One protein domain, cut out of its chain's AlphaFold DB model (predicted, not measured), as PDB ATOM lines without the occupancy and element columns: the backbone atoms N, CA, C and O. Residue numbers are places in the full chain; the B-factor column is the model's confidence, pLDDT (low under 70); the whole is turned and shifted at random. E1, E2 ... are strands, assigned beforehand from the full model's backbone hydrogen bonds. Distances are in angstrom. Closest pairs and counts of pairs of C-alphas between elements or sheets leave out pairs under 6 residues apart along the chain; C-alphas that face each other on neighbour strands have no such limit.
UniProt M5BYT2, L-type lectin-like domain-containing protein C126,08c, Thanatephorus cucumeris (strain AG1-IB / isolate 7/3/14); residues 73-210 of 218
ATOM      1  N   SER A  73     -57.978 -49.964   4.014       64.75
ATOM      2  CA  SER A  73     -59.080 -50.392   4.906       64.75
ATOM      3  C   SER A  73     -60.283 -49.413   4.946       64.75
ATOM      4  O   SER A  73     -60.158 -48.241   4.572       64.75
ATOM      5  N   GLY A  74     -61.459 -49.893   5.399       52.38
ATOM      6  CA  GLY A  74     -62.508 -49.107   6.084       52.38
ATOM      7  C   GLY A  74     -63.994 -49.333   5.696       52.38
ATOM      8  O   GLY A  74     -64.319 -49.685   4.562       52.38
ATOM      9  N   SER A  75     -64.896 -49.034   6.649       47.59
ATOM     10  CA  SER A  75     -66.347 -48.783   6.491       47.59
ATOM     11  C   SER A  75     -66.808 -47.747   7.534       47.59
ATOM     12  O   SER A  75     -66.595 -47.965   8.719       47.59
ATOM     13  N   SER A  76     -67.417 -46.639   7.093       44.75
ATOM     14  CA  SER A  76     -67.585 -45.375   7.838       44.75
ATOM     15  C   SER A  76     -68.380 -45.450   9.154       44.75
ATOM     16  O   SER A  76     -69.593 -45.671   9.128       44.75
ATOM     17  N   SER A  77     -67.747 -45.067  10.266       41.44
ATOM     18  CA  SER A  77     -68.391 -44.408  11.415       41.44
ATOM     19  C   SER A  77     -67.662 -43.082  11.719       41.44
ATOM     20  O   SER A  77     -66.543 -42.868  11.272       41.44
ATOM     21  N   HIS A  78     -68.309 -42.119  12.385       41.53
ATOM     22  CA  HIS A  78     -67.837 -40.722  12.524       41.53
ATOM     23  C   HIS A  78     -66.604 -40.508  13.434       41.53
ATOM     24  O   HIS A  78     -66.226 -39.363  13.704       41.53
ATOM     25  N   LEU A  79     -65.990 -41.589  13.907       38.31
ATOM     26  CA  LEU A  79     -64.767 -41.609  14.702       38.31
ATOM     27  C   LEU A  79     -63.651 -42.204  13.824       38.31
ATOM     28  O   LEU A  79     -63.951 -42.924  12.873       38.31
ATOM     29  N   TYR A  80     -62.377 -41.938  14.123       52.16
ATOM     30  CA  TYR A  80     -61.257 -42.310  13.243       52.16
ATOM     31  C   TYR A  80     -60.200 -43.144  13.972       52.16
ATOM     32  O   TYR A  80     -59.827 -42.790  15.087       52.16
ATOM     33  N   GLY A  81     -59.763 -44.230  13.336       57.25
ATOM     34  CA  GLY A  81     -58.820 -45.205  13.868       57.25
ATOM     35  C   GLY A  81     -58.636 -46.384  12.900       57.25
ATOM     36  O   GLY A  81     -59.433 -46.550  11.973       57.25
ATOM     37  N   ASP A  82     -57.574 -47.177  13.028       68.00
ATOM     38  CA  ASP A  82     -56.456 -46.978  13.971       68.00
ATOM     39  C   ASP A  82     -55.302 -46.274  13.248       68.00
ATOM     40  O   ASP A  82     -54.818 -45.231  13.689       68.00
ATOM     41  N   GLY A  83     -54.967 -46.722  12.036       82.69
ATOM     42  CA  GLY A  83     -54.016 -46.014  11.190       82.69
ATOM     43  C   GLY A  83     -53.489 -46.825  10.013       82.69
ATOM     44  O   GLY A  83     -54.074 -47.822   9.582       82.69
ATOM     45  N   PHE A  84     -52.350 -46.378   9.498       87.56
ATOM     46  CA  PHE A  84     -51.675 -46.929   8.325       87.56
ATOM     47  C   PHE A  84     -50.212 -47.226   8.646       87.56
ATOM     48  O   PHE A  84     -49.598 -46.506   9.426       87.56
ATOM     49  N   ALA A  85     -49.635 -48.248   8.024       92.81
ATOM     50  CA  ALA A  85     -48.241 -48.611   8.219       92.81
ATOM     51  C   ALA A  85     -47.522 -48.852   6.891       92.81
ATOM     52  O   ALA A  85     -48.066 -49.459   5.964       92.81
ATOM     53  N   ILE A  86     -46.272 -48.393   6.828       95.06
ATOM     54  CA  ILE A  86     -45.323 -48.671   5.749       95.06
ATOM     55  C   ILE A  86     -44.260 -49.620   6.292       95.06
ATOM     56  O   ILE A  86     -43.711 -49.394   7.370       95.06
ATOM     57  N   TRP A  87     -43.940 -50.652   5.522       96.31
ATOM     58  CA  TRP A  87     -43.053 -51.732   5.934       96.31
ATOM     59  C   TRP A  87     -41.846 -51.848   5.011       96.31
ATOM     60  O   TRP A  87     -41.990 -51.793   3.790       96.31
ATOM     61  N   LEU A  88     -40.671 -52.060   5.604       96.56
ATOM     62  CA  LEU A  88     -39.472 -52.573   4.939       96.56
ATOM     63  C   LEU A  88     -38.965 -53.775   5.746       96.56
ATOM     64  O   LEU A  88     -38.135 -53.618   6.645       96.56
ATOM     65  N   THR A  89     -39.501 -54.960   5.455       96.94
ATOM     66  CA  THR A  89     -39.356 -56.177   6.284       96.94
ATOM     67  C   THR A  89     -38.782 -57.360   5.510       96.94
ATOM     68  O   THR A  89     -38.786 -57.365   4.283       96.94
ATOM     69  N   ASP A  90     -38.260 -58.375   6.198       96.00
ATOM     70  CA  ASP A  90     -37.704 -59.582   5.563       96.00
ATOM     71  C   ASP A  90     -38.766 -60.603   5.104       96.00
ATOM     72  O   ASP A  90     -38.506 -61.399   4.199       96.00
ATOM     73  N   THR A  91     -39.973 -60.540   5.667       93.56
ATOM     74  CA  THR A  91     -41.165 -61.273   5.222       93.56
ATOM     75  C   THR A  91     -42.187 -60.336   4.572       93.56
ATOM     76  O   THR A  91     -42.068 -59.108   4.631       93.56
ATOM     77  N   ARG A  92     -43.187 -60.909   3.886       91.06
ATOM     78  CA  ARG A  92     -44.259 -60.161   3.206       91.06
ATOM     79  C   ARG A  92     -45.605 -60.859   3.341       91.06
ATOM     80  O   ARG A  92     -45.655 -62.084   3.370       91.06
ATOM     81  N   ALA A  93     -46.678 -60.073   3.265       83.81
ATOM     82  CA  ALA A  93     -48.059 -60.555   3.179       83.81
ATOM     83  C   ALA A  93     -48.502 -61.460   4.347       83.81
ATOM     84  O   ALA A  93     -49.413 -62.273   4.193       83.81
ATOM     85  N   GLU A  94     -47.881 -61.301   5.515       89.50
ATOM     86  CA  GLU A  94     -48.311 -61.948   6.750       89.50
ATOM     87  C   GLU A  94     -49.252 -61.008   7.502       89.50
ATOM     88  O   GLU A  94     -48.881 -59.897   7.880       89.50
ATOM     89  N   THR A  95     -50.498 -61.437   7.682       87.31
ATOM     90  CA  THR A  95     -51.513 -60.659   8.396       87.31
ATOM     91  C   THR A  95     -51.324 -60.770   9.900       87.31
ATOM     92  O   THR A  95     -51.002 -61.847  10.405       87.31
ATOM     93  N   GLY A  96     -51.633 -59.706  10.633       89.00
ATOM     94  CA  GLY A  96     -51.576 -59.731  12.089       89.00
ATOM     95  C   GLY A  96     -52.137 -58.472  12.747       89.00
ATOM     96  O   GLY A  96     -52.798 -57.665  12.088       89.00
ATOM     97  N   PRO A  97     -51.911 -58.319  14.063       88.56
ATOM     98  CA  PRO A  97     -52.538 -57.268  14.854       88.56
ATOM     99  C   PRO A  97     -51.879 -55.890  14.690       88.56
ATOM    100  O   PRO A  97     -52.461 -54.895  15.109       88.56
ATOM    101  N   VAL A  98     -50.685 -55.790  14.097       91.38
ATOM    102  CA  VAL A  98     -49.925 -54.532  14.040       91.38
ATOM    103  C   VAL A  98     -50.276 -53.786  12.762       91.38
ATOM    104  O   VAL A  98     -49.718 -54.056  11.700       91.38
ATOM    105  N   PHE A  99     -51.254 -52.882  12.834       89.75
ATOM    106  CA  PHE A  99     -51.782 -52.155  11.670       89.75
ATOM    107  C   PHE A  99     -52.147 -53.079  10.487       89.75
ATOM    108  O   PHE A  99     -52.003 -52.701   9.326       89.75
ATOM    109  N   GLY A 100     -52.606 -54.305  10.773       87.25
ATOM    110  CA  GLY A 100     -52.971 -55.325   9.783       87.25
ATOM    111  C   GLY A 100     -51.832 -56.269   9.368       87.25
ATOM    112  O   GLY A 100     -52.085 -57.235   8.648       87.25
ATOM    113  N   SER A 101     -50.605 -56.031   9.835       91.62
ATOM    114  CA  SER A 101     -49.421 -56.862   9.586       91.62
ATOM    115  C   SER A 101     -49.040 -57.716  10.799       91.62
ATOM    116  O   SER A 101     -49.519 -57.506  11.917       91.62
ATOM    117  N   VAL A 102     -48.171 -58.697  10.567       93.94
ATOM    118  CA  VAL A 102     -47.626 -59.598  11.587       93.94
ATOM    119  C   VAL A 102     -46.890 -58.838  12.704       93.94
ATOM    120  O   VAL A 102     -46.200 -57.848  12.468       93.94
ATOM    121  N   ASP A 103     -47.049 -59.315  13.938       95.06
ATOM    122  CA  ASP A 103     -46.266 -58.856  15.092       95.06
ATOM    123  C   ASP A 103     -44.875 -59.517  15.104       95.06
ATOM    124  O   ASP A 103     -44.665 -60.530  14.440       95.06
ATOM    125  N   LYS A 104     -43.922 -58.981  15.877       97.06
ATOM    126  CA  LYS A 104     -42.538 -59.494  15.949       97.06
ATOM    127  C   LYS A 104     -41.880 -59.606  14.567       97.06
ATOM    128  O   LYS A 104     -41.242 -60.605  14.246       97.06
ATOM    129  N   PHE A 105     -42.048 -58.579  13.745       97.19
ATOM    130  CA  PHE A 105     -41.417 -58.483  12.432       97.19
ATOM    131  C   PHE A 105     -39.899 -58.254  12.547       97.19
ATOM    132  O   PHE A 105     -39.397 -57.825  13.591       97.19
ATOM    133  N   VAL A 106     -39.159 -58.504  11.462       97.88
ATOM    134  CA  VAL A 106     -37.751 -58.102  11.316       97.88
ATOM    135  C   VAL A 106     -37.659 -57.026  10.237       97.88
ATOM    136  O   VAL A 106     -38.030 -57.249   9.084       97.88
ATOM    137  N   GLY A 107     -37.153 -55.848  10.599       97.38
ATOM    138  CA  GLY A 107     -37.015 -54.709   9.687       97.38
ATOM    139  C   GLY A 107     -37.640 -53.434  10.235       97.38
ATOM    140  O   GLY A 107     -37.623 -53.209  11.439       97.38
ATOM    141  N   LEU A 108     -38.160 -52.577   9.359       98.06
ATOM    142  CA  LEU A 108     -38.758 -51.293   9.730       98.06
ATOM    143  C   LEU A 108     -40.278 -51.328   9.589       98.06
ATOM    144  O   LEU A 108     -40.788 -51.670   8.520       98.06
ATOM    145  N   GLY A 109     -40.968 -50.880  10.637       97.69
ATOM    146  CA  GLY A 109     -42.357 -50.435  10.587       97.69
ATOM    147  C   GLY A 109     -42.418 -48.920  10.775       97.69
ATOM    148  O   GLY A 109     -41.859 -48.391  11.733       97.69
ATOM    149  N   LEU A 110     -43.062 -48.215   9.847       97.75
ATOM    150  CA  LEU A 110     -43.357 -46.787   9.942       97.75
ATOM    151  C   LEU A 110     -44.868 -46.612  10.063       97.75
ATOM    152  O   LEU A 110     -45.602 -46.762   9.085       97.75
ATOM    153  N   PHE A 111     -45.315 -46.304  11.269       95.81
ATOM    154  CA  PHE A 111     -46.713 -46.205  11.648       95.81
ATOM    155  C   PHE A 111     -47.191 -44.767  11.540       95.81
ATOM    156  O   PHE A 111     -46.533 -43.845  12.013       95.81
ATOM    157  N   ILE A 112     -48.347 -44.585  10.926       94.44
ATOM    158  CA  ILE A 112     -49.124 -43.356  10.922       94.44
ATOM    159  C   ILE A 112     -50.365 -43.643  11.753       94.44
ATOM    160  O   ILE A 112     -51.395 -44.089  11.243       94.44
ATOM    161  N   ASP A 113     -50.212 -43.424  13.052       92.50
ATOM    162  CA  ASP A 113     -51.222 -43.681  14.058       92.50
ATOM    163  C   ASP A 113     -52.151 -42.475  14.187       92.50
ATOM    164  O   ASP A 113     -51.714 -41.335  14.369       92.50
ATOM    165  N   THR A 114     -53.448 -42.710  14.051       88.81
ATOM    166  CA  THR A 114     -54.472 -41.663  14.084       88.81
ATOM    167  C   THR A 114     -55.287 -41.667  15.369       88.81
ATOM    168  O   THR A 114     -56.072 -40.734  15.569       88.81
ATOM    169  N   TYR A 115     -55.079 -42.655  16.242       87.31
ATOM    170  CA  TYR A 115     -55.876 -42.871  17.437       87.31
ATOM    171  C   TYR A 115     -54.983 -43.081  18.663       87.31
ATOM    172  O   TYR A 115     -54.049 -43.861  18.632       87.31
ATOM    173  N   ALA A 116     -55.274 -42.383  19.761       90.88
ATOM    174  CA  ALA A 116     -54.527 -42.550  21.004       90.88
ATOM    175  C   ALA A 116     -55.168 -43.654  21.855       90.88
ATOM    176  O   ALA A 116     -56.246 -43.443  22.421       90.88
ATOM    177  N   ASN A 117     -54.509 -44.806  21.975       89.81
ATOM    178  CA  ASN A 117     -54.948 -45.901  22.842       89.81
ATOM    179  C   ASN A 117     -54.656 -45.620  24.323       89.81
ATOM    180  O   ASN A 117     -55.374 -46.112  25.199       89.81
ATOM    181  N   SER A 118     -53.657 -44.782  24.621       92.75
ATOM    182  CA  SER A 118     -53.397 -44.300  25.978       92.75
ATOM    183  C   SER A 118     -53.104 -42.798  26.045       92.75
ATOM    184  O   SER A 118     -53.194 -42.053  25.066       92.75
ATOM    185  N   ARG A 119     -52.857 -42.290  27.258       94.62
ATOM    186  CA  ARG A 119     -52.601 -40.863  27.473       94.62
ATOM    187  C   ARG A 119     -51.134 -40.547  27.203       94.62
ATOM    188  O   ARG A 119     -50.268 -40.965  27.964       94.62
ATOM    189  N   HIS A 120     -50.898 -39.667  26.234       94.50
ATOM    190  CA  HIS A 120     -49.562 -39.196  25.867       94.50
ATOM    191  C   HIS A 120     -49.364 -37.699  26.101       94.50
ATOM    192  O   HIS A 120     -50.319 -36.935  26.249       94.50
ATOM    193  N   THR A 121     -48.102 -37.268  26.138       95.31
ATOM    194  CA  THR A 121     -47.712 -35.844  26.184       95.31
ATOM    195  C   THR A 121     -47.695 -35.187  24.804       95.31
ATOM    196  O   THR A 121     -47.587 -33.967  24.699       95.31
ATOM    197  N   TYR A 122     -47.797 -35.992  23.749       94.75
ATOM    198  CA  TYR A 122     -47.788 -35.585  22.353       94.75
ATOM    199  C   TYR A 122     -49.168 -35.736  21.707       94.75
ATOM    200  O   TYR A 122     -50.066 -36.375  22.251       94.75
ATOM    201  N   ALA A 123     -49.335 -35.137  20.527       94.38
ATOM    202  CA  ALA A 123     -50.597 -35.140  19.796       94.38
ATOM    203  C   ALA A 123     -50.647 -36.223  18.708       94.38
ATOM    204  O   ALA A 123     -49.612 -36.635  18.178       94.38
ATOM    205  N   PHE A 124     -51.862 -36.618  18.341       92.38
ATOM    206  CA  PHE A 124     -52.150 -37.487  17.202       92.38
ATOM    207  C   PHE A 124     -52.757 -36.658  16.052       92.38
ATOM    208  O   PHE A 124     -53.442 -35.666  16.331       92.38
ATOM    209  N   PRO A 125     -52.543 -37.026  14.773       93.56
ATOM    210  CA  PRO A 125     -51.817 -38.210  14.306       93.56
ATOM    211  C   PRO A 125     -50.315 -38.203  14.612       93.56
ATOM    212  O   PRO A 125     -49.666 -37.150  14.580       93.56
ATOM    213  N   ARG A 126     -49.776 -39.387  14.908       94.75
ATOM    214  CA  ARG A 126     -48.364 -39.620  15.201       94.75
ATOM    215  C   ARG A 126     -47.748 -40.472  14.103       94.75
ATOM    216  O   ARG A 126     -48.262 -41.529  13.766       94.75
ATOM    217  N   ILE A 127     -46.640 -39.998  13.550       97.19
ATOM    218  CA  ILE A 127     -45.814 -40.765  12.627       97.19
ATOM    219  C   ILE A 127     -44.652 -41.300  13.453       97.19
ATOM    220  O   ILE A 127     -43.873 -40.497  13.959       97.19
ATOM    221  N   MET A 128     -44.553 -42.616  13.614       97.00
ATOM    222  CA  MET A 128     -43.575 -43.278  14.477       97.00
ATOM    223  C   MET A 128     -42.870 -44.408  13.731       97.00
ATOM    224  O   MET A 128     -43.507 -45.186  13.026       97.00
ATOM    225  N   ALA A 129     -41.550 -44.490  13.862       97.94
ATOM    226  CA  ALA A 129     -40.752 -45.597  13.352       97.94
ATOM    227  C   ALA A 129     -40.402 -46.582  14.472       97.94
ATOM    228  O   ALA A 129     -39.989 -46.168  15.554       97.94
ATOM    229  N   MET A 130     -40.466 -47.876  14.165       97.75
ATOM    230  CA  MET A 130     -39.994 -48.979  15.001       97.75
ATOM    231  C   MET A 130     -39.076 -49.888  14.183       97.75
ATOM    232  O   MET A 130     -39.385 -50.229  13.038       97.75
ATOM    233  N   LEU A 131     -37.974 -50.330  14.792       97.69
ATOM    234  CA  LEU A 131     -37.167 -51.431  14.266       97.69
ATOM    235  C   LEU A 131     -37.557 -52.733  14.958       97.69
ATOM    236  O   LEU A 131     -37.433 -52.863  16.174       97.69
ATOM    237  N   GLY A 132     -38.022 -53.690  14.166       97.38
ATOM    238  CA  GLY A 132     -38.342 -55.037  14.605       97.38
ATOM    239  C   GLY A 132     -37.114 -55.944  14.558       97.38
ATOM    240  O   GLY A 132     -36.364 -55.956  13.578       97.38
ATOM    241  N   ASP A 133     -36.923 -56.719  15.623       96.62
ATOM    242  CA  ASP A 133     -35.833 -57.680  15.818       96.62
ATOM    243  C   ASP A 133     -36.301 -59.148  15.737       96.62
ATOM    244  O   ASP A 133     -35.550 -60.067  16.078       96.62
ATOM    245  N   GLY A 134     -37.553 -59.384  15.329       97.31
ATOM    246  CA  GLY A 134     -38.153 -60.718  15.283       97.31
ATOM    247  C   GLY A 134     -38.664 -61.241  16.630       97.31
ATOM    248  O   GLY A 134     -39.091 -62.393  16.725       97.31
ATOM    249  N   LYS A 135     -38.575 -60.448  17.707       97.50
ATOM    250  CA  LYS A 135     -38.870 -60.894  19.081       97.50
ATOM    251  C   LYS A 135     -39.757 -59.919  19.838       97.50
ATOM    252  O   LYS A 135     -40.644 -60.348  20.578       97.50
ATOM    253  N   THR A 136     -39.479 -58.635  19.667       97.38
ATOM    254  CA  THR A 136     -40.127 -57.526  20.348       97.38
ATOM    255  C   THR A 136     -41.545 -57.368  19.826       97.38
ATOM    256  O   THR A 136     -41.776 -57.302  18.620       97.38
ATOM    257  N   ILE A 137     -42.487 -57.343  20.762       96.75
ATOM    258  CA  ILE A 137     -43.913 -57.165  20.492       96.75
ATOM    259  C   ILE A 137     -44.197 -55.671  20.355       96.75
ATOM    260  O   ILE A 137     -43.648 -54.872  21.120       96.75
ATOM    261  N   TYR A 138     -45.072 -55.314  19.419       95.44
ATOM    262  CA  TYR A 138     -45.626 -53.965  19.339       95.44
ATOM    263  C   TYR A 138     -46.610 -53.700  20.492       95.44
ATOM    264  O   TYR A 138     -47.601 -54.417  20.663       95.44
ATOM    265  N   ASP A 139     -46.366 -52.653  21.279       93.69
ATOM    266  CA  ASP A 139     -47.217 -52.265  22.408       93.69
ATOM    267  C   ASP A 139     -48.468 -51.497  21.949       93.69
ATOM    268  O   ASP A 139     -48.547 -50.275  22.065       93.69
ATOM    269  N   VAL A 140     -49.466 -52.225  21.436       88.88
ATOM    270  CA  VAL A 140     -50.755 -51.653  20.994       88.88
ATOM    271  C   VAL A 140     -51.419 -50.829  22.102       88.88
ATOM    272  O   VAL A 140     -51.998 -49.782  21.834       88.88
ATOM    273  N   GLY A 141     -51.312 -51.271  23.361       89.56
ATOM    274  CA  GLY A 141     -51.966 -50.612  24.493       89.56
ATOM    275  C   GLY A 141     -51.404 -49.227  24.817       89.56
ATOM    276  O   GLY A 141     -52.095 -48.438  25.456       89.56
ATOM    277  N   ASN A 142     -50.178 -48.925  24.376       94.19
ATOM    278  CA  ASN A 142     -49.535 -47.624  24.561       94.19
ATOM    279  C   ASN A 142     -48.992 -47.042  23.249       94.19
ATOM    280  O   ASN A 142     -47.973 -46.350  23.270       94.19
ATOM    281  N   ASP A 143     -49.651 -47.326  22.122       93.44
ATOM    282  CA  ASP A 143     -49.344 -46.721  20.817       93.44
ATOM    283  C   ASP A 143     -47.879 -46.936  20.373       93.44
ATOM    284  O   ASP A 143     -47.245 -46.076  19.763       93.44
ATOM    285  N   GLY A 144     -47.298 -48.081  20.754       94.69
ATOM    286  CA  GLY A 144     -45.917 -48.448  20.442       94.69
ATOM    287  C   GLY A 144     -44.859 -47.551  21.094       94.69
ATOM    288  O   GLY A 144     -43.704 -47.583  20.676       94.69
ATOM    289  N   ALA A 145     -45.207 -46.760  22.117       94.06
ATOM    290  CA  ALA A 145     -44.300 -45.784  22.730       94.06
ATOM    291  C   ALA A 145     -43.012 -46.411  23.294       94.06
ATOM    292  O   ALA A 145     -41.951 -45.791  23.263       94.06
ATOM    293  N   SER A 146     -43.083 -47.650  23.791       94.19
ATOM    294  CA  SER A 146     -41.912 -48.403  24.268       94.19
ATOM    295  C   SER A 146     -41.021 -48.925  23.134       94.19
ATOM    296  O   SER A 146     -39.867 -49.281  23.372       94.19
ATOM    297  N   ASN A 147     -41.540 -48.952  21.905       94.69
ATOM    298  CA  ASN A 147     -40.867 -49.421  20.699       94.69
ATOM    299  C   ASN A 147     -40.415 -48.272  19.776       94.69
ATOM    300  O   ASN A 147     -39.906 -48.527  18.682       94.69
ATOM    301  N   GLU A 148     -40.618 -47.020  20.193       96.25
ATOM    302  CA  GLU A 148     -40.346 -45.833  19.388       96.25
ATOM    303  C   GLU A 148     -38.842 -45.664  19.141       96.25
ATOM    304  O   GLU A 148     -38.064 -45.389  20.054       96.25
ATOM    305  N   LEU A 149     -38.437 -45.776  17.875       97.12
ATOM    306  CA  LEU A 149     -37.114 -45.351  17.425       97.12
ATOM    307  C   LEU A 149     -37.065 -43.825  17.275       97.12
ATOM    308  O   LEU A 149     -36.114 -43.181  17.712       97.12
ATOM    309  N   ALA A 150     -38.077 -43.259  16.618       98.00
ATOM    310  CA  ALA A 150     -38.288 -41.824  16.475       98.00
ATOM    311  C   ALA A 150     -39.722 -41.548  16.020       98.00
ATOM    312  O   ALA A 150     -40.346 -42.393  15.371       98.00
ATOM    313  N   ALA A 151     -40.230 -40.354  16.320       98.00
ATOM    314  CA  ALA A 151     -41.570 -39.961  15.922       98.00
ATOM    315  C   ALA A 151     -41.749 -38.446  15.792       98.00
ATOM    316  O   ALA A 151     -40.995 -37.654  16.358       98.00
ATOM    317  N   CYS A 152     -42.809 -38.043  15.093       98.12
ATOM    318  CA  CYS A 152     -43.333 -36.683  15.126       98.12
ATOM    319  C   CYS A 152     -44.868 -36.678  15.157       98.12
ATOM    320  O   CYS A 152     -45.526 -37.610  14.692       98.12
ATOM    321  N   SER A 153     -45.444 -35.595  15.675       97.25
ATOM    322  CA  SER A 153     -46.881 -35.324  15.580       97.25
ATOM    323  C   SER A 153     -47.147 -34.410  14.388       97.25
ATOM    324  O   SER A 153     -46.554 -33.332  14.292       97.25
ATOM    325  N   ALA A 154     -48.054 -34.806  13.497       94.31
ATOM    326  CA  ALA A 154     -48.420 -34.002  12.334       94.31
ATOM    327  C   ALA A 154     -49.912 -34.132  12.029       94.31
ATOM    328  O   ALA A 154     -50.441 -35.230  11.862       94.31
ATOM    329  N   ASN A 155     -50.595 -32.992  11.910       91.12
ATOM    330  CA  ASN A 155     -51.999 -32.971  11.522       91.12
ATOM    331  C   ASN A 155     -52.136 -33.154  10.005       91.12
ATOM    332  O   ASN A 155     -52.197 -32.191   9.247       91.12
ATOM    333  N   ILE A 156     -52.140 -34.412   9.583       86.12
ATOM    334  CA  ILE A 156     -52.175 -34.839   8.177       86.12
ATOM    335  C   ILE A 156     -53.585 -35.192   7.681       86.12
ATOM    336  O   ILE A 156     -53.743 -35.736   6.589       86.12
ATOM    337  N   ARG A 157     -54.613 -34.927   8.496       79.25
ATOM    338  CA  ARG A 157     -56.009 -35.276   8.209       79.25
ATOM    339  C   ARG A 157     -56.758 -34.040   7.723       79.25
ATOM    340  O   ARG A 157     -56.641 -32.980   8.328       79.25
ATOM    341  N   LYS A 158     -57.568 -34.197   6.667       79.81
ATOM    342  CA  LYS A 158     -58.387 -33.121   6.064       79.81
ATOM    343  C   LYS A 158     -57.568 -31.871   5.705       79.81
ATOM    344  O   LYS A 158     -57.980 -30.750   5.982       79.81
ATOM    345  N   THR A 159     -56.398 -32.090   5.120       84.00
ATOM    346  CA  THR A 159     -55.520 -31.038   4.608       84.00
ATOM    347  C   THR A 159     -56.059 -30.476   3.290       84.00
ATOM    348  O   THR A 159     -56.691 -31.194   2.516       84.00
ATOM    349  N   ASP A 160     -55.761 -29.207   2.999       86.38
ATOM    350  CA  ASP A 160     -56.157 -28.548   1.739       86.38
ATOM    351  C   ASP A 160     -55.367 -29.048   0.514       86.38
ATOM    352  O   ASP A 160     -55.695 -28.746  -0.634       86.38
ATOM    353  N   ILE A 161     -54.306 -29.822   0.755       88.81
ATOM    354  CA  ILE A 161     -53.449 -30.431  -0.261       88.81
ATOM    355  C   ILE A 161     -53.368 -31.942  -0.066       88.81
ATOM    356  O   ILE A 161     -53.622 -32.459   1.022       88.81
ATOM    357  N   ALA A 162     -52.910 -32.644  -1.103       86.38
ATOM    358  CA  ALA A 162     -52.554 -34.050  -0.983       86.38
ATOM    359  C   ALA A 162     -51.368 -34.224  -0.020       86.38
ATOM    360  O   ALA A 162     -50.281 -33.684  -0.263       86.38
ATOM    361  N   THR A 163     -51.585 -35.002   1.043       90.44
ATOM    362  CA  THR A 163     -50.533 -35.392   1.982       90.44
ATOM    363  C   THR A 163     -49.545 -36.328   1.293       90.44
ATOM    364  O   THR A 163     -49.947 -37.311   0.670       90.44
ATOM    365  N   LYS A 164     -48.244 -36.052   1.415       92.56
ATOM    366  CA  LYS A 164     -47.182 -36.969   0.973       92.56
ATOM    367  C   LYS A 164     -46.240 -37.294   2.117       92.56
ATOM    368  O   LYS A 164     -45.929 -36.425   2.929       92.56
ATOM    369  N   LEU A 165     -45.735 -38.521   2.122       95.12
ATOM    370  CA  LEU A 165     -44.653 -38.965   2.988       95.12
ATOM    371  C   LEU A 165     -43.466 -39.366   2.117       95.12
ATOM    372  O   LEU A 165     -43.631 -40.043   1.102       95.12
ATOM    373  N   LYS A 166     -42.270 -38.944   2.515       95.44
ATOM    374  CA  LYS A 166     -41.009 -39.349   1.898       95.44
ATOM    375  C   LYS A 166     -40.134 -40.001   2.959       95.44
ATOM    376  O   LYS A 166     -39.772 -39.349   3.933       95.44
ATOM    377  N   LEU A 167     -39.831 -41.279   2.755       96.25
ATOM    378  CA  LEU A 167     -38.894 -42.061   3.553       96.25
ATOM    379  C   LEU A 167     -37.610 -42.232   2.738       96.25
ATOM    380  O   LEU A 167     -37.632 -42.844   1.671       96.25
ATOM    381  N   THR A 168     -36.505 -41.706   3.249       95.62
ATOM    382  CA  THR A 168     -35.186 -41.790   2.619       95.62
ATOM    383  C   THR A 168     -34.283 -42.642   3.496       95.62
ATOM    384  O   THR A 168     -34.114 -42.337   4.674       95.62
ATOM    385  N   TYR A 169     -33.691 -43.696   2.935       94.88
ATOM    386  CA  TYR A 169     -32.733 -44.547   3.636       94.88
ATOM    387  C   TYR A 169     -31.399 -44.569   2.895       94.88
ATOM    388  O   TYR A 169     -31.313 -45.064   1.771       94.88
ATOM    389  N   PHE A 170     -30.355 -44.071   3.553       92.50
ATOM    390  CA  PHE A 170     -28.971 -44.224   3.131       92.50
ATOM    391  C   PHE A 170     -28.287 -45.231   4.048       92.50
ATOM    392  O   PHE A 170     -28.110 -44.996   5.245       92.50
ATOM    393  N   LYS A 171     -27.924 -46.382   3.473       89.94
ATOM    394  CA  LYS A 171     -27.328 -47.503   4.205       89.94
ATOM    395  C   LYS A 171     -26.107 -47.042   5.002       89.94
ATOM    396  O   LYS A 171     -25.175 -46.492   4.426       89.94
ATOM    397  N   ASN A 172     -26.106 -47.349   6.301       86.94
ATOM    398  CA  ASN A 172     -25.064 -46.982   7.267       86.94
ATOM    399  C   ASN A 172     -24.865 -45.470   7.476       86.94
ATOM    400  O   ASN A 172     -23.880 -45.083   8.098       86.94
ATOM    401  N   GLU A 173     -25.764 -44.622   6.975       92.88
ATOM    402  CA  GLU A 173     -25.719 -43.184   7.231       92.88
ATOM    403  C   GLU A 173     -26.954 -42.744   8.011       92.88
ATOM    404  O   GLU A 173     -26.847 -42.431   9.193       92.88
ATOM    405  N   TYR A 174     -28.130 -42.737   7.379       95.81
ATOM    406  CA  TYR A 174     -29.342 -42.233   8.016       95.81
ATOM    407  C   TYR A 174     -30.627 -42.799   7.412       95.81
ATOM    408  O   TYR A 174     -30.688 -43.222   6.256       95.81
ATOM    409  N   LEU A 175     -31.686 -42.726   8.211       97.44
ATOM    410  CA  LEU A 175     -33.072 -42.833   7.791       97.44
ATOM    411  C   LEU A 175     -33.769 -41.509   8.108       97.44
ATOM    412  O   LEU A 175     -33.724 -41.031   9.239       97.44
ATOM    413  N   ASN A 176     -34.406 -40.907   7.110       98.12
ATOM    414  CA  ASN A 176     -35.088 -39.622   7.222       98.12
ATOM    415  C   ASN A 176     -36.540 -39.754   6.763       98.12
ATOM    416  O   ASN A 176     -36.819 -40.380   5.739       98.12
ATOM    417  N   VAL A 177     -37.456 -39.153   7.521       98.25
ATOM    418  CA  VAL A 177     -38.879 -39.076   7.186       98.25
ATOM    419  C   VAL A 177     -39.279 -37.617   7.052       98.25
ATOM    420  O   VAL A 177     -39.078 -36.814   7.963       98.25
ATOM    421  N   GLN A 178     -39.887 -37.276   5.918       98.19
ATOM    422  CA  GLN A 178     -40.424 -35.947   5.640       98.19
ATOM    423  C   GLN A 178     -41.885 -36.035   5.215       98.19
ATOM    424  O   GLN A 178     -42.308 -37.000   4.576       98.19
ATOM    425  N   LEU A 179     -42.644 -34.996   5.540       97.19
ATOM    426  CA  LEU A 179     -44.069 -34.896   5.268       97.19
ATOM    427  C   LEU A 179     -44.364 -33.622   4.477       97.19
ATOM    428  O   LEU A 179     -43.875 -32.549   4.820       97.19
ATOM    429  N   GLN A 180     -45.216 -33.730   3.466       95.38
ATOM    430  CA  GLN A 180     -45.811 -32.595   2.770       95.38
ATOM    431  C   GLN A 180     -47.293 -32.547   3.137       95.38
ATOM    432  O   GLN A 180     -48.053 -33.395   2.683       95.38
ATOM    433  N   TYR A 181     -47.694 -31.595   3.979       94.62
ATOM    434  CA  TYR A 181     -49.092 -31.462   4.435       94.62
ATOM    435  C   TYR A 181     -49.533 -30.016   4.714       94.62
ATOM    436  O   TYR A 181     -50.725 -29.762   4.860       94.62
ATOM    437  N   LYS A 182     -48.587 -29.068   4.778       92.06
ATOM    438  CA  LYS A 182     -48.845 -27.641   5.041       92.06
ATOM    439  C   LYS A 182     -48.987 -26.811   3.765       92.06
ATOM    440  O   LYS A 182     -49.824 -25.917   3.709       92.06
ATOM    441  N   GLY A 183     -48.201 -27.141   2.742       92.25
ATOM    442  CA  GLY A 183     -48.156 -26.434   1.467       92.25
ATOM    443  C   GLY A 183     -47.693 -27.348   0.332       92.25
ATOM    444  O   GLY A 183     -47.057 -28.382   0.557       92.25
ATOM    445  N   TRP A 184     -48.063 -27.002  -0.902       91.88
ATOM    446  CA  TRP A 184     -47.616 -27.747  -2.078       91.88
ATOM    447  C   TRP A 184     -46.095 -27.628  -2.217       91.88
ATOM    448  O   TRP A 184     -45.564 -26.523  -2.184       91.88
ATOM    449  N   ASP A 185     -45.416 -28.771  -2.339       91.50
ATOM    450  CA  ASP A 185     -43.949 -28.890  -2.343       91.50
ATOM    451  C   ASP A 185     -43.245 -28.328  -1.084       91.50
ATOM    452  O   ASP A 185     -42.033 -28.123  -1.057       91.50
ATOM    453  N   GLU A 186     -43.996 -28.120   0.005       94.56
ATOM    454  CA  GLU A 186     -43.450 -27.747   1.309       94.56
ATOM    455  C   GLU A 186     -43.187 -29.003   2.149       94.56
ATOM    456  O   GLU A 186     -44.084 -29.556   2.794       94.56
ATOM    457  N   TRP A 187     -41.934 -29.453   2.152       96.00
ATOM    458  CA  TRP A 187     -41.493 -30.605   2.935       96.00
ATOM    459  C   TRP A 187     -41.099 -30.195   4.356       96.00
ATOM    460  O   TRP A 187     -40.124 -29.479   4.570       96.00
ATOM    461  N   THR A 188     -41.837 -30.697   5.343       96.69
ATOM    462  CA  THR A 188     -41.503 -30.602   6.768       96.69
ATOM    463  C   THR A 188     -40.775 -31.876   7.199       96.69
ATOM    464  O   THR A 188     -41.279 -32.978   6.984       96.69
ATOM    465  N   GLU A 189     -39.605 -31.747   7.822       97.88
ATOM    466  CA  GLU A 189     -38.936 -32.891   8.448       97.88
ATOM    467  C   GLU A 189     -39.755 -33.409   9.639       97.88
ATOM    468  O   GLU A 189     -40.203 -32.628  10.478       97.88
ATOM    469  N   CYS A 190     -39.958 -34.726   9.688       98.12
ATOM    470  CA  CYS A 190     -40.569 -35.417  10.817       98.12
ATOM    471  C   CYS A 190     -39.479 -35.869  11.793       98.12
ATOM    472  O   CYS A 190     -39.458 -35.431  12.939       98.12
ATOM    473  N   PHE A 191     -38.541 -36.693  11.319       98.50
ATOM    474  CA  PHE A 191     -37.362 -37.099  12.079       98.50
ATOM    475  C   PHE A 191     -36.246 -37.618  11.168       98.50
ATOM    476  O   PHE A 191     -36.489 -38.072  10.046       98.50
ATOM    477  N   THR A 192     -35.027 -37.598  11.705       98.31
ATOM    478  CA  THR A 192     -33.845 -38.256  11.144       98.31
ATOM    479  C   THR A 192     -33.202 -39.106  12.224       98.31
ATOM    480  O   THR A 192     -32.974 -38.628  13.334       98.31
ATOM    481  N   VAL A 193     -32.889 -40.351  11.891       97.31
ATOM    482  CA  VAL A 193     -32.192 -41.289  12.770       97.31
ATOM    483  C   VAL A 193     -30.957 -41.822  12.064       97.31
ATOM    484  O   VAL A 193     -30.955 -42.016  10.849       97.31
ATOM    485  N   TYR A 194     -29.901 -42.037  12.835       96.06
ATOM    486  CA  TYR A 194     -28.620 -42.545  12.358       96.06
ATOM    487  C   TYR A 194     -28.454 -44.000  12.801       96.06
ATOM    488  O   TYR A 194     -29.245 -44.498  13.604       96.06
ATOM    489  N   ASP A 195     -27.455 -44.691  12.255       90.31
ATOM    490  CA  ASP A 195     -27.096 -46.061  12.654       90.31
ATOM    491  C   ASP A 195     -28.227 -47.099  12.491       90.31
ATOM    492  O   ASP A 195     -28.296 -48.105  13.197       90.31
ATOM    493  N   VAL A 196     -29.114 -46.888  11.510       93.19
ATOM    494  CA  VAL A 196     -30.182 -47.836  11.164       93.19
ATOM    495  C   VAL A 196     -29.695 -48.874  10.153       93.19
ATOM    496  O   VAL A 196     -29.252 -48.546   9.047       93.19
ATOM    497  N   SER A 197     -29.865 -50.151  10.494       93.56
ATOM    498  CA  SER A 197     -29.626 -51.277   9.590       93.56
ATOM    499  C   SER A 197     -30.941 -51.954   9.225       93.56
ATOM    500  O   SER A 197     -31.624 -52.500  10.088       93.56
ATOM    501  N   LEU A 198     -31.271 -51.958   7.934       94.88
ATOM    502  CA  LEU A 198     -32.411 -52.699   7.391       94.88
ATOM    503  C   LEU A 198     -31.963 -54.059   6.823       94.88
ATOM    504  O   LEU A 198     -30.773 -54.233   6.533       94.88
ATOM    505  N   PRO A 199     -32.885 -55.026   6.634       94.69
ATOM    506  CA  PRO A 199     -32.591 -56.259   5.911       94.69
ATOM    507  C   PRO A 199     -31.969 -55.976   4.537       94.69
ATOM    508  O   PRO A 199     -32.289 -54.980   3.896       94.69
ATOM    509  N   ASN A 200     -31.091 -56.862   4.052       91.94
ATOM    510  CA  ASN A 200     -30.419 -56.659   2.758       91.94
ATOM    511  C   ASN A 200     -31.381 -56.710   1.559       91.94
ATOM    512  O   ASN A 200     -31.109 -56.098   0.530       91.94
ATOM    513  N   THR A 201     -32.480 -57.454   1.686       92.56
ATOM    514  CA  THR A 201     -33.513 -57.610   0.654       92.56
ATOM    515  C   THR A 201     -34.894 -57.430   1.290       92.56
ATOM    516  O   THR A 201     -35.592 -58.427   1.487       92.56
ATOM    517  N   PRO A 202     -35.271 -56.200   1.686       94.31
ATOM    518  CA  PRO A 202     -36.548 -55.962   2.335       94.31
ATOM    519  C   PRO A 202     -37.678 -55.941   1.301       94.31
ATOM    520  O   PRO A 202     -37.509 -55.467   0.176       94.31
ATOM    521  N   TYR A 203     -38.851 -56.407   1.703       94.56
ATOM    522  CA  TYR A 203     -40.098 -56.199   0.990       94.56
ATOM    523  C   TYR A 203     -40.704 -54.860   1.394       94.56
ATOM    524  O   TYR A 203     -40.801 -54.550   2.580       94.56
ATOM    525  N   LEU A 204     -41.143 -54.090   0.398       93.19
ATOM    526  CA  LEU A 204     -41.986 -52.924   0.620       93.19
ATOM    527  C   LEU A 204     -43.432 -53.383   0.814       93.19
ATOM    528  O   LEU A 204     -43.994 -54.047  -0.059       93.19
ATOM    529  N   GLY A 205     -44.029 -53.016   1.942       91.06
ATOM    530  CA  GLY A 205     -45.414 -53.333   2.269       91.06
ATOM    531  C   GLY A 205     -46.189 -52.109   2.734       91.06
ATOM    532  O   GLY A 205     -45.620 -51.171   3.288       91.06
ATOM    533  N   PHE A 206     -47.501 -52.152   2.533       90.19
ATOM    534  CA  PHE A 206     -48.440 -51.159   3.040       90.19
ATOM    535  C   PHE A 206     -49.611 -51.892   3.670       90.19
ATOM    536  O   PHE A 206     -50.191 -52.782   3.044       90.19
ATOM    537  N   THR A 207     -49.950 -51.530   4.899       87.25
ATOM    538  CA  THR A 207     -51.100 -52.097   5.600       87.25
ATOM    539  C   THR A 207     -51.876 -50.990   6.291       87.25
ATOM    540  O   THR A 207     -51.374 -49.890   6.520       87.25
ATOM    541  N   ALA A 208     -53.132 -51.267   6.599       81.88
ATOM    542  CA  ALA A 208     -53.956 -50.406   7.420       81.88
ATOM    543  C   ALA A 208     -54.778 -51.287   8.345       81.88
ATOM    544  O   ALA A 208     -55.129 -52.419   8.000       81.88
ATOM    545  N   HIS A 209     -55.108 -50.744   9.507       73.19
ATOM    546  CA  HIS A 209     -56.046 -51.366  10.420       73.19
ATOM    547  C   HIS A 209     -57.093 -50.353  10.830       73.19
ATOM    548  O   HIS A 209     -56.799 -49.185  11.071       73.19
ATOM    549  N   THR A 210     -58.321 -50.835  10.893       60.75
ATOM    550  CA  THR A 210     -59.471 -50.100  11.403       60.75
ATOM    551  C   THR A 210     -60.073 -50.981  12.483       60.75
ATOM    552  O   THR A 210     -60.470 -52.105  12.161       60.75
TER     553      THR A 210
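AT A GLANCE: This is residues 73 to 210 of the 218 residues of the protein "L-type lectin-like domain-containing protein C126,08c" of Thanatephorus cucumeris (strain AG1-IB / isolate 7/3/14) (UniProt M5BYT2). Two sheets lie face to face as a sandwich, their strands only 25 degrees off one another: a five-stranded slab, E5 E4 E3 E1 E9, and a smaller one, E6 E7 E8, which comes closest where E8 passes E5. The short strand E2 lies outside the sandwich, on the side of the larger sheet turned away from the smaller one. The printed part has 138 residues with no named helix and nine named strands, E1 to E9 in order; both sheets are antiparallel. The class is all strand, though under half of the residues, 60 of 138, are in named strands. The whole is compact, with a radius of gyration of the C-alphas of 14.6 A and spans of 38 by 31 by 28 A.

HOW THE PARTS SIT: Start at E1, residues 83 to 89, an inner strand of the larger, twisted sheet. Beside it find E3, residues 106 to 113, antiparallel at 164 degrees, with N 110 and O 86 2.8 A apart. E4, residues 126 to 133, forms a hairpin with E3, N 128 and O 111 being 2.8 A apart, and E5, residues 150 to 153, a hairpin with E4, N 127 and O 152 being 2.9 A apart. These three make a meander, each strand the antiparallel neighbour of the one before. The second meander is E6, residues 164 to 170, E7, residues 174 to 180, and E8, residues 187 to 194; look at N 168 and O 176, 2.8 A, and N 175 and O 193, 2.8 A. E8 bends by 59 degrees at residue 190, and there the closest C-alphas of E5 and E8, those of Cys 152 and Cys 190, are 5.3 A apart. E4 and E7 are near each other. E9, residues 203 to 209, is an edge strand beside E1, with N 85 and O 207 2.8 A apart. E2, residues 95 to 98, pairs with no named strand.

IN THESE COORDINATES: Find C-alpha 83 at (-54.016, -46.014, 11.190); from there E1 runs 18.5 A to C-alpha 89. E2 is 8.5 A long, E3 19.9 A, E4 22.0 A and E5 10.8 A. E6 begins at C-alpha 164, at (-47.182, -36.969, 0.973), and runs 19.7 A; E7 runs 19.8 A and E8 19.9 A. E9 runs 19.1 A to C-alpha 209 at (-56.046, -51.366, 10.420).

THE WHOLE: The C-alphas farthest apart, those of Ser 77 and Asn 172, are 43.6 A apart. The printed part has no cut. The links E3 to E4 and E4 to E5 are long. Look for pLDDT under 70 at residues 73 to 82 and 210.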